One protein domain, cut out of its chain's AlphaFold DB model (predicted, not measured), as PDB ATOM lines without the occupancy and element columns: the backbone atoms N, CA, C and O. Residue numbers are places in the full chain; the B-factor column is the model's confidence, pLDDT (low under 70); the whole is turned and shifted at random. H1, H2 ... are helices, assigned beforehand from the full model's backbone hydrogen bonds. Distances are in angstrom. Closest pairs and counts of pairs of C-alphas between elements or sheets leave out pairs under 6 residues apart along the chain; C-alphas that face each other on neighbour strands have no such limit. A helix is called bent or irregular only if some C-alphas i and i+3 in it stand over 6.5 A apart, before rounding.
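This is residues 10 to 65 of the 65 residues of an uncharacterized protein of Clostridium sp. AF34-10BH (UniProt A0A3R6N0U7). One long helix, H2, makes most of the length; at its far end the chain folds back steeply into a shorter helix, H3, so that the two make a V, and at its near end there is a loose coil of loops with the very short helix H1. The middle of H2, residues 33 to 44, stands free between the two ends. The printed part has 56 residues with three named helices in the order H1, H2, H3 and no named strand; the class is all helix. The whole is extended, with a radius of gyration of the C-alphas of 16.9 A, and it is only just elongated, with spans of 46 by 23 by 18 A.

H2, residues 30 to 52, is the longest helix, with 23 residues. H3, residues 55 to 64, touches H2, with 6 pairs of C-alphas within 8 A. H2 touches H3 with residues 45 to 49 alone. The closest C-alphas of the two helices are those of Asn 49 and Tyr 56, 5.6 A apart. Their lines stand at a steep tilt of 51 degrees, and they run opposite ways, with their centres 15.3 A apart. H1, residues 20 to 23, touches no helix: it is apart from H2 and apart from H3. In H2 and H3 every pair of O of residue i and N of residue i+4 is within hydrogen-bond range. H1, with 4 residues, is too short for any such pair.

H2 measures 32.2 A from its first to its last C-alpha, from Thr 30 at (38.034, -12.093, 28.043) to Thr 52 at (55.624, 14.617, 24.229). H3 measures 14.6 A from Ala 55 to Met 64, and its last C-alpha is at (55.272, 2.408, 38.681). H1 begins with the C-alpha of Arg 20 at (33.646, -24.463, 21.894) and is irregular, but only just: C-alphas 20 and 23 are 6.7 A apart.

The two C-alphas farthest apart in the domain are those of Tyr 24 and Gly 53, at 47.1 A. The C-alphas of Trp 10 and Tyr 65, the first and last printed residues, are 36.6 A apart. The printed part has no cut, and Tyr 65 is the chain's last residue. The link from H2 to H3, 2 residues, is tight; the link from H1 to H2, 6 residues, is short, and no link is long. Residues 22 to 27, of which 22 and 23 belong to H1, stand free, as do residues 33 to 44 of H2. The mean pLDDT of the printed part is 84.1, and the model's confidence is under 70 at residues 10 to 15, residue 17 and residue 65.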
ATOM      1  N   TRP A  10      40.064 -26.239  24.328       62.25
ATOM      2  CA  TRP A  10      40.722 -25.436  25.369       62.25
ATOM      3  C   TRP A  10      42.250 -25.612  25.395       62.25
ATOM      4  O   TRP A  10      42.924 -24.783  25.996       62.25
ATOM      5  N   LYS A  11      42.783 -26.670  24.758       62.28
ATOM      6  CA  LYS A  11      44.225 -26.922  24.583       62.28
ATOM      7  C   LYS A  11      44.817 -26.186  23.382       62.28
ATOM      8  O   LYS A  11      46.033 -26.109  23.262       62.28
ATOM      9  N   LEU A  12      43.977 -25.671  22.482       62.59
ATOM     10  CA  LEU A  12      44.429 -24.720  21.472       62.59
ATOM     11  C   LEU A  12      44.928 -23.477  22.206       62.59
ATOM     12  O   LEU A  12      44.272 -23.062  23.158       62.59
ATOM     13  N   ASP A  13      46.032 -22.883  21.749       60.97
ATOM     14  CA  ASP A  13      46.801 -21.782  22.371       60.97
ATOM     15  C   ASP A  13      46.042 -20.455  22.638       60.97
ATOM     16  O   ASP A  13      46.625 -19.377  22.759       60.97
ATOM     17  N   GLY A  14      44.720 -20.494  22.781       61.69
ATOM     18  CA  GLY A  14      43.868 -19.361  23.093       61.69
ATOM     19  C   GLY A  14      43.254 -18.711  21.864       61.69
ATOM     20  O   GLY A  14      42.854 -17.552  21.947       61.69
ATOM     21  N   ASP A  15      43.146 -19.431  20.745       69.38
ATOM     22  CA  ASP A  15      42.367 -18.971  19.597       69.38
ATOM     23  C   ASP A  15      40.865 -18.993  19.943       69.38
ATOM     24  O   ASP A  15      40.177 -20.005  19.775       69.38
ATOM     25  N   CYS A  16      40.343 -17.862  20.444       70.62
ATOM     26  CA  CYS A  16      38.927 -17.737  20.805       70.62
ATOM     27  C   CYS A  16      37.991 -17.979  19.603       70.62
ATOM     28  O   CYS A  16      36.830 -18.324  19.827       70.62
ATOM     29  N   ARG A  17      38.465 -17.869  18.346       69.62
ATOM     30  CA  ARG A  17      37.659 -18.175  17.143       69.62
ATOM     31  C   ARG A  17      37.321 -19.663  17.050       69.62
ATOM     32  O   ARG A  17      36.343 -20.037  16.413       69.62
ATOM     33  N   LYS A  18      38.118 -20.505  17.710       71.75
ATOM     34  CA  LYS A  18      37.945 -21.960  17.803       71.75
ATOM     35  C   LYS A  18      37.437 -22.396  19.176       71.75
ATOM     36  O   LYS A  18      37.512 -23.572  19.505       71.75
ATOM     37  N   CYS A  19      36.945 -21.473  20.004       74.19
ATOM     38  CA  CYS A  19      36.408 -21.808  21.316       74.19
ATOM     39  C   CYS A  19      35.076 -22.559  21.172       74.19
ATOM     40  O   CYS A  19      34.136 -22.022  20.589       74.19
ATOM     41  N   ARG A  20      34.929 -23.730  21.811       75.75
ATOM     42  CA  ARG A  20      33.646 -24.463  21.894       75.75
ATOM     43  C   ARG A  20      32.480 -23.566  22.308       75.75
ATOM     44  O   ARG A  20      31.369 -23.691  21.804       75.75
ATOM     45  N   ARG A  21      32.736 -22.649  23.247       76.44
ATOM     46  CA  ARG A  21      31.712 -21.749  23.784       76.44
ATOM     47  C   ARG A  21      31.274 -20.688  22.779       76.44
ATOM     48  O   ARG A  21      30.222 -20.109  22.993       76.44
ATOM     49  N   ALA A  22      32.007 -20.447  21.690       76.81
ATOM     50  CA  ALA A  22      31.679 -19.403  20.717       76.81
ATOM     51  C   ALA A  22      30.259 -19.543  20.138       76.81
ATOM     52  O   ALA A  22      29.606 -18.539  19.891       76.81
ATOM     53  N   LYS A  23      29.747 -20.775  19.992       76.31
ATOM     54  CA  LYS A  23      28.394 -21.037  19.466       76.31
ATOM     55  C   LYS A  23      27.255 -20.583  20.391       76.31
ATOM     56  O   LYS A  23      26.142 -20.398  19.918       76.31
ATOM     57  N   TYR A  24      27.500 -20.468  21.696       82.81
ATOM     58  CA  TYR A  24      26.451 -20.218  22.699       82.81
ATOM     59  C   TYR A  24      26.832 -19.178  23.764       82.81
ATOM     60  O   TYR A  24      26.044 -18.870  24.655       82.81
ATOM     61  N   CYS A  25      28.042 -18.628  23.707       82.44
ATOM     62  CA  CYS A  25      28.505 -17.576  24.595       82.44
ATOM     63  C   CYS A  25      28.165 -16.219  23.990       82.44
ATOM     64  O   CYS A  25      28.740 -15.822  22.984       82.44
ATOM     65  N   SER A  26      27.274 -15.480  24.645       81.69
ATOM     66  CA  SER A  26      26.935 -14.099  24.280       81.69
ATOM     67  C   SER A  26      27.923 -13.060  24.822       81.69
ATOM     68  O   SER A  26      27.814 -11.877  24.508       81.69
ATOM     69  N   LYS A  27      28.877 -13.474  25.667       83.75
ATOM     70  CA  LYS A  27      29.857 -12.572  26.280       83.75
ATOM     71  C   LYS A  27      31.100 -12.420  25.394       83.75
ATOM     72  O   LYS A  27      31.554 -13.422  24.836       83.75
ATOM     73  N   PRO A  28      31.704 -11.218  25.335       77.88
ATOM     74  CA  PRO A  28      33.006 -11.020  24.703       77.88
ATOM     75  C   PRO A  28      34.072 -11.960  25.288       77.88
ATOM     76  O   PRO A  28      34.087 -12.197  26.499       77.88
ATOM     77  N   CYS A  29      34.985 -12.474  24.453       81.25
ATOM     78  CA  CYS A  29      36.086 -13.312  24.942       81.25
ATOM     79  C   CYS A  29      37.018 -12.468  25.820       81.25
ATOM     80  O   CYS A  29      37.637 -11.528  25.325       81.25
ATOM     81  N   THR A  30      37.165 -12.818  27.102       82.56
ATOM     82  CA  THR A  30      38.034 -12.093  28.043       82.56
ATOM     83  C   THR A  30      39.471 -11.988  27.533       82.56
ATOM     84  O   THR A  30      40.068 -10.921  27.606       82.56
ATOM     85  N   ARG A  31      40.011 -13.068  26.951       81.25
ATOM     86  CA  ARG A  31      41.370 -13.066  26.391       81.25
ATOM     87  C   ARG A  31      41.508 -12.107  25.209       81.25
ATOM     88  O   ARG A  31      42.423 -11.297  25.234       81.25
ATOM     89  N   CYS A  32      40.602 -12.159  24.226       82.12
ATOM     90  CA  CYS A  32      40.612 -11.195  23.115       82.12
ATOM     91  C   CYS A  32      40.492  -9.765  23.632       82.12
ATOM     92  O   CYS A  32      41.319  -8.940  23.288       82.12
ATOM     93  N   LYS A  33      39.562  -9.505  24.558       86.06
ATOM     94  CA  LYS A  33      39.405  -8.182  25.166       86.06
ATOM     95  C   LYS A  33      40.714  -7.669  25.777       86.06
ATOM     96  O   LYS A  33      41.030  -6.502  25.605       86.06
ATOM     97  N   HIS A  34      41.464  -8.509  26.490       87.69
ATOM     98  CA  HIS A  34      42.755  -8.104  27.050       87.69
ATOM     99  C   HIS A  34      43.815  -7.838  25.978       87.69
ATOM    100  O   HIS A  34      44.578  -6.891  26.129       87.69
ATOM    101  N   VAL A  35      43.854  -8.647  24.914       87.56
ATOM    102  CA  VAL A  35      44.765  -8.431  23.779       87.56
ATOM    103  C   VAL A  35      44.441  -7.108  23.087       87.56
ATOM    104  O   VAL A  35      45.325  -6.265  22.981       87.56
ATOM    105  N   ASP A  36      43.175  -6.880  22.735       89.00
ATOM    106  CA  ASP A  36      42.719  -5.648  22.085       89.00
ATOM    107  C   ASP A  36      43.018  -4.422  22.968       89.00
ATOM    108  O   ASP A  36      43.502  -3.397  22.498       89.00
ATOM    109  N   GLN A  37      42.780  -4.524  24.281       93.31
ATOM    110  CA  GLN A  37      43.101  -3.455  25.231       93.31
ATOM    111  C   GLN A  37      44.604  -3.169  25.317       93.31
ATOM    112  O   GLN A  37      44.986  -2.003  25.396       93.31
ATOM    113  N   ALA A  38      45.448  -4.204  25.320       92.88
ATOM    114  CA  ALA A  38      46.899  -4.043  25.352       92.88
ATOM    115  C   ALA A  38      47.424  -3.404  24.058       92.88
ATOM    116  O   ALA A  38      48.276  -2.521  24.115       92.88
ATOM    117  N   GLU A  39      46.879  -3.805  22.911       95.25
ATOM    118  CA  GLU A  39      47.218  -3.245  21.602       95.25
ATOM    119  C   GLU A  39      46.826  -1.763  21.509       95.25
ATOM    120  O   GLU A  39      47.671  -0.914  21.222       95.25
ATOM    121  N   ILE A  40      45.584  -1.419  21.877       96.12
ATOM    122  CA  ILE A  40      45.116  -0.024  21.938       96.12
ATOM    123  C   ILE A  40      45.986   0.805  22.890       96.12
ATOM    124  O   ILE A  40      46.383   1.920  22.551       96.12
ATOM    125  N   ALA A  41      46.303   0.277  24.076       94.81
ATOM    126  CA  ALA A  41      47.161   0.970  25.033       94.81
ATOM    127  C   ALA A  41      48.569   1.221  24.468       94.81
ATOM    128  O   ALA A  41      49.133   2.289  24.712       94.81
ATOM    129  N   GLY A  42      49.109   0.278  23.689       95.31
ATOM    130  CA  GLY A  42      50.371   0.431  22.968       95.31
ATOM    131  C   GLY A  42      50.334   1.593  21.977       95.31
ATOM    132  O   GLY A  42      51.173   2.488  22.063       95.31
ATOM    133  N   TYR A  43      49.316   1.640  21.112       97.38
ATOM    134  CA  TYR A  43      49.155   2.731  20.143       97.38
ATOM    135  C   TYR A  43      48.978   4.096  20.807       97.38
ATOM    136  O   TYR A  43      49.575   5.085  20.381       97.38
ATOM    137  N   VAL A  44      48.187   4.168  21.880       96.56
ATOM    138  CA  VAL A  44      48.010   5.411  22.642       96.56
ATOM    139  C   VAL A  44      49.331   5.852  23.271       96.56
ATOM    140  O   VAL A  44      49.675   7.030  23.199       96.56
ATOM    141  N   ALA A  45      50.095   4.929  23.861       95.44
ATOM    142  CA  ALA A  45      51.390   5.244  24.453       95.44
ATOM    143  C   ALA A  45      52.401   5.751  23.411       95.44
ATOM    144  O   ALA A  45      53.112   6.719  23.677       95.44
ATOM    145  N   GLU A  46      52.442   5.137  22.228       96.31
ATOM    146  CA  GLU A  46      53.281   5.578  21.111       96.31
ATOM    147  C   GLU A  46      52.896   6.987  20.642       96.31
ATOM    148  O   GLU A  46      53.745   7.878  20.591       96.31
ATOM    149  N   ALA A  47      51.607   7.230  20.391       97.81
ATOM    150  CA  ALA A  47      51.109   8.540  19.980       97.81
ATOM    151  C   ALA A  47      51.438   9.633  21.011       97.81
ATOM    152  O   ALA A  47      51.875  10.728  20.651       97.81
ATOM    153  N   LEU A  48      51.280   9.333  22.303       96.62
ATOM    154  CA  LEU A  48      51.615  10.266  23.376       96.62
ATOM    155  C   LEU A  48      53.120  10.529  23.465       96.62
ATOM    156  O   LEU A  48      53.517  11.675  23.668       96.62
ATOM    157  N   ASN A  49      53.971   9.521  23.287       97.12
ATOM    158  CA  ASN A  49      55.421   9.723  23.249       97.12
ATOM    159  C   ASN A  49      55.848  10.577  22.048       97.12
ATOM    160  O   ASN A  49      56.659  11.484  22.227       97.12
ATOM    161  N   ASN A  50      55.236  10.379  20.876       97.00
ATOM    162  CA  ASN A  50      55.499  11.188  19.681       97.00
ATOM    163  C   ASN A  50      55.164  12.675  19.896       97.00
ATOM    164  O   ASN A  50      55.911  13.543  19.456       97.00
ATOM    165  N   ILE A  51      54.071  12.981  20.604       96.62
ATOM    166  CA  ILE A  51      53.674  14.366  20.921       96.62
ATOM    167  C   ILE A  51      54.549  14.963  22.033       96.62
ATOM    168  O   ILE A  51      54.817  16.163  22.042       96.62
ATOM    169  N   THR A  52      54.974  14.144  22.995       96.56
ATOM    170  CA  THR A  52      55.624  14.617  24.229       96.56
ATOM    171  C   THR A  52      57.145  14.472  24.239       96.56
ATOM    172  O   THR A  52      57.770  14.795  25.250       96.56
ATOM    173  N   GLY A  53      57.758  13.977  23.160       95.25
ATOM    174  CA  GLY A  53      59.195  13.685  23.125       95.25
ATOM    175  C   GLY A  53      59.598  12.664  24.194       95.25
ATOM    176  O   GLY A  53      60.509  12.905  24.989       95.25
ATOM    177  N   ASP A  54      58.856  11.556  24.271       94.31
ATOM    178  CA  ASP A  54      59.022  10.459  25.240       94.31
ATOM    179  C   ASP A  54      58.769  10.815  26.717       94.31
ATOM    180  O   ASP A  54      58.998   9.989  27.613       94.31
ATOM    181  N   ALA A  55      58.304  12.030  27.023       94.94
ATOM    182  CA  ALA A  55      58.045  12.431  28.405       94.94
ATOM    183  C   ALA A  55      56.950  11.569  29.057       94.94
ATOM    184  O   ALA A  55      57.079  11.209  30.228       94.94
ATOM    185  N   TYR A  56      55.921  11.171  28.298       93.44
ATOM    186  CA  TYR A  56      54.868  10.275  28.783       93.44
ATOM    187  C   TYR A  56      55.437   8.953  29.324       93.44
ATOM    188  O   TYR A  56      55.167   8.582  30.469       93.44
ATOM    189  N   GLY A  57      56.288   8.274  28.551       93.12
ATOM    190  CA  GLY A  57      56.933   7.032  28.975       93.12
ATOM    191  C   GLY A  57      57.810   7.202  30.220       93.12
ATOM    192  O   GLY A  57      57.819   6.330  31.089       93.12
ATOM    193  N   LYS A  58      58.518   8.333  30.345       93.50
ATOM    194  CA  LYS A  58      59.355   8.645  31.520       93.50
ATOM    195  C   LYS A  58      58.511   8.833  32.786       93.50
ATOM    196  O   LYS A  58      58.828   8.233  33.810       93.50
ATOM    197  N   ILE A  59      57.418   9.593  32.696       93.06
ATOM    198  CA  ILE A  59      56.490   9.844  33.813       93.06
ATOM    199  C   ILE A  59      55.784   8.554  34.249       93.06
ATOM    200  O   ILE A  59      55.612   8.305  35.442       93.06
ATOM    201  N   MET A  60      55.370   7.716  33.295       89.56
ATOM    202  CA  MET A  60      54.713   6.450  33.619       89.56
ATOM    203  C   MET A  60      55.667   5.476  34.320       89.56
ATOM    204  O   MET A  60      55.277   4.851  35.305       89.56
ATOM    205  N   LYS A  61      56.935   5.401  33.891       88.31
ATOM    206  CA  LYS A  61      57.957   4.595  34.580       88.31
ATOM    207  C   LYS A  61      58.220   5.085  36.004       88.31
ATOM    208  O   LYS A  61      58.321   4.256  36.897       88.31
ATOM    209  N   SER A  62      58.276   6.399  36.234       84.81
ATOM    210  CA  SER A  62      58.501   6.964  37.575       84.81
ATOM    211  C   SER A  62      57.298   6.859  38.516       84.81
ATOM    212  O   SER A  62      57.431   7.193  39.682       84.81
ATOM    213  N   ARG A  63      56.111   6.492  38.014       80.38
ATOM    214  CA  ARG A  63      54.907   6.242  38.829       80.38
ATOM    215  C   ARG A  63      54.687   4.763  39.152       80.38
ATOM    216  O   ARG A  63      53.878   4.463  40.023       80.38
ATOM    217  N   MET A  64      55.331   3.853  38.418       70.00
ATOM    218  CA  MET A  64      55.272   2.408  38.681       70.00
ATOM    219  C   MET A  64      56.278   1.942  39.745       70.00
ATOM    220  O   MET A  64      56.124   0.832  40.252       70.00
ATOM    221  N   TYR A  65      57.274   2.770  40.067       48.16
ATOM    222  CA  TYR A  65      58.238   2.599  41.157       48.16
ATOM    223  C   TYR A  65      58.043   3.707  42.188       48.16
ATOM    224  O   TYR A  65      58.338   3.449  43.375       48.16
TER     225      TYR A  65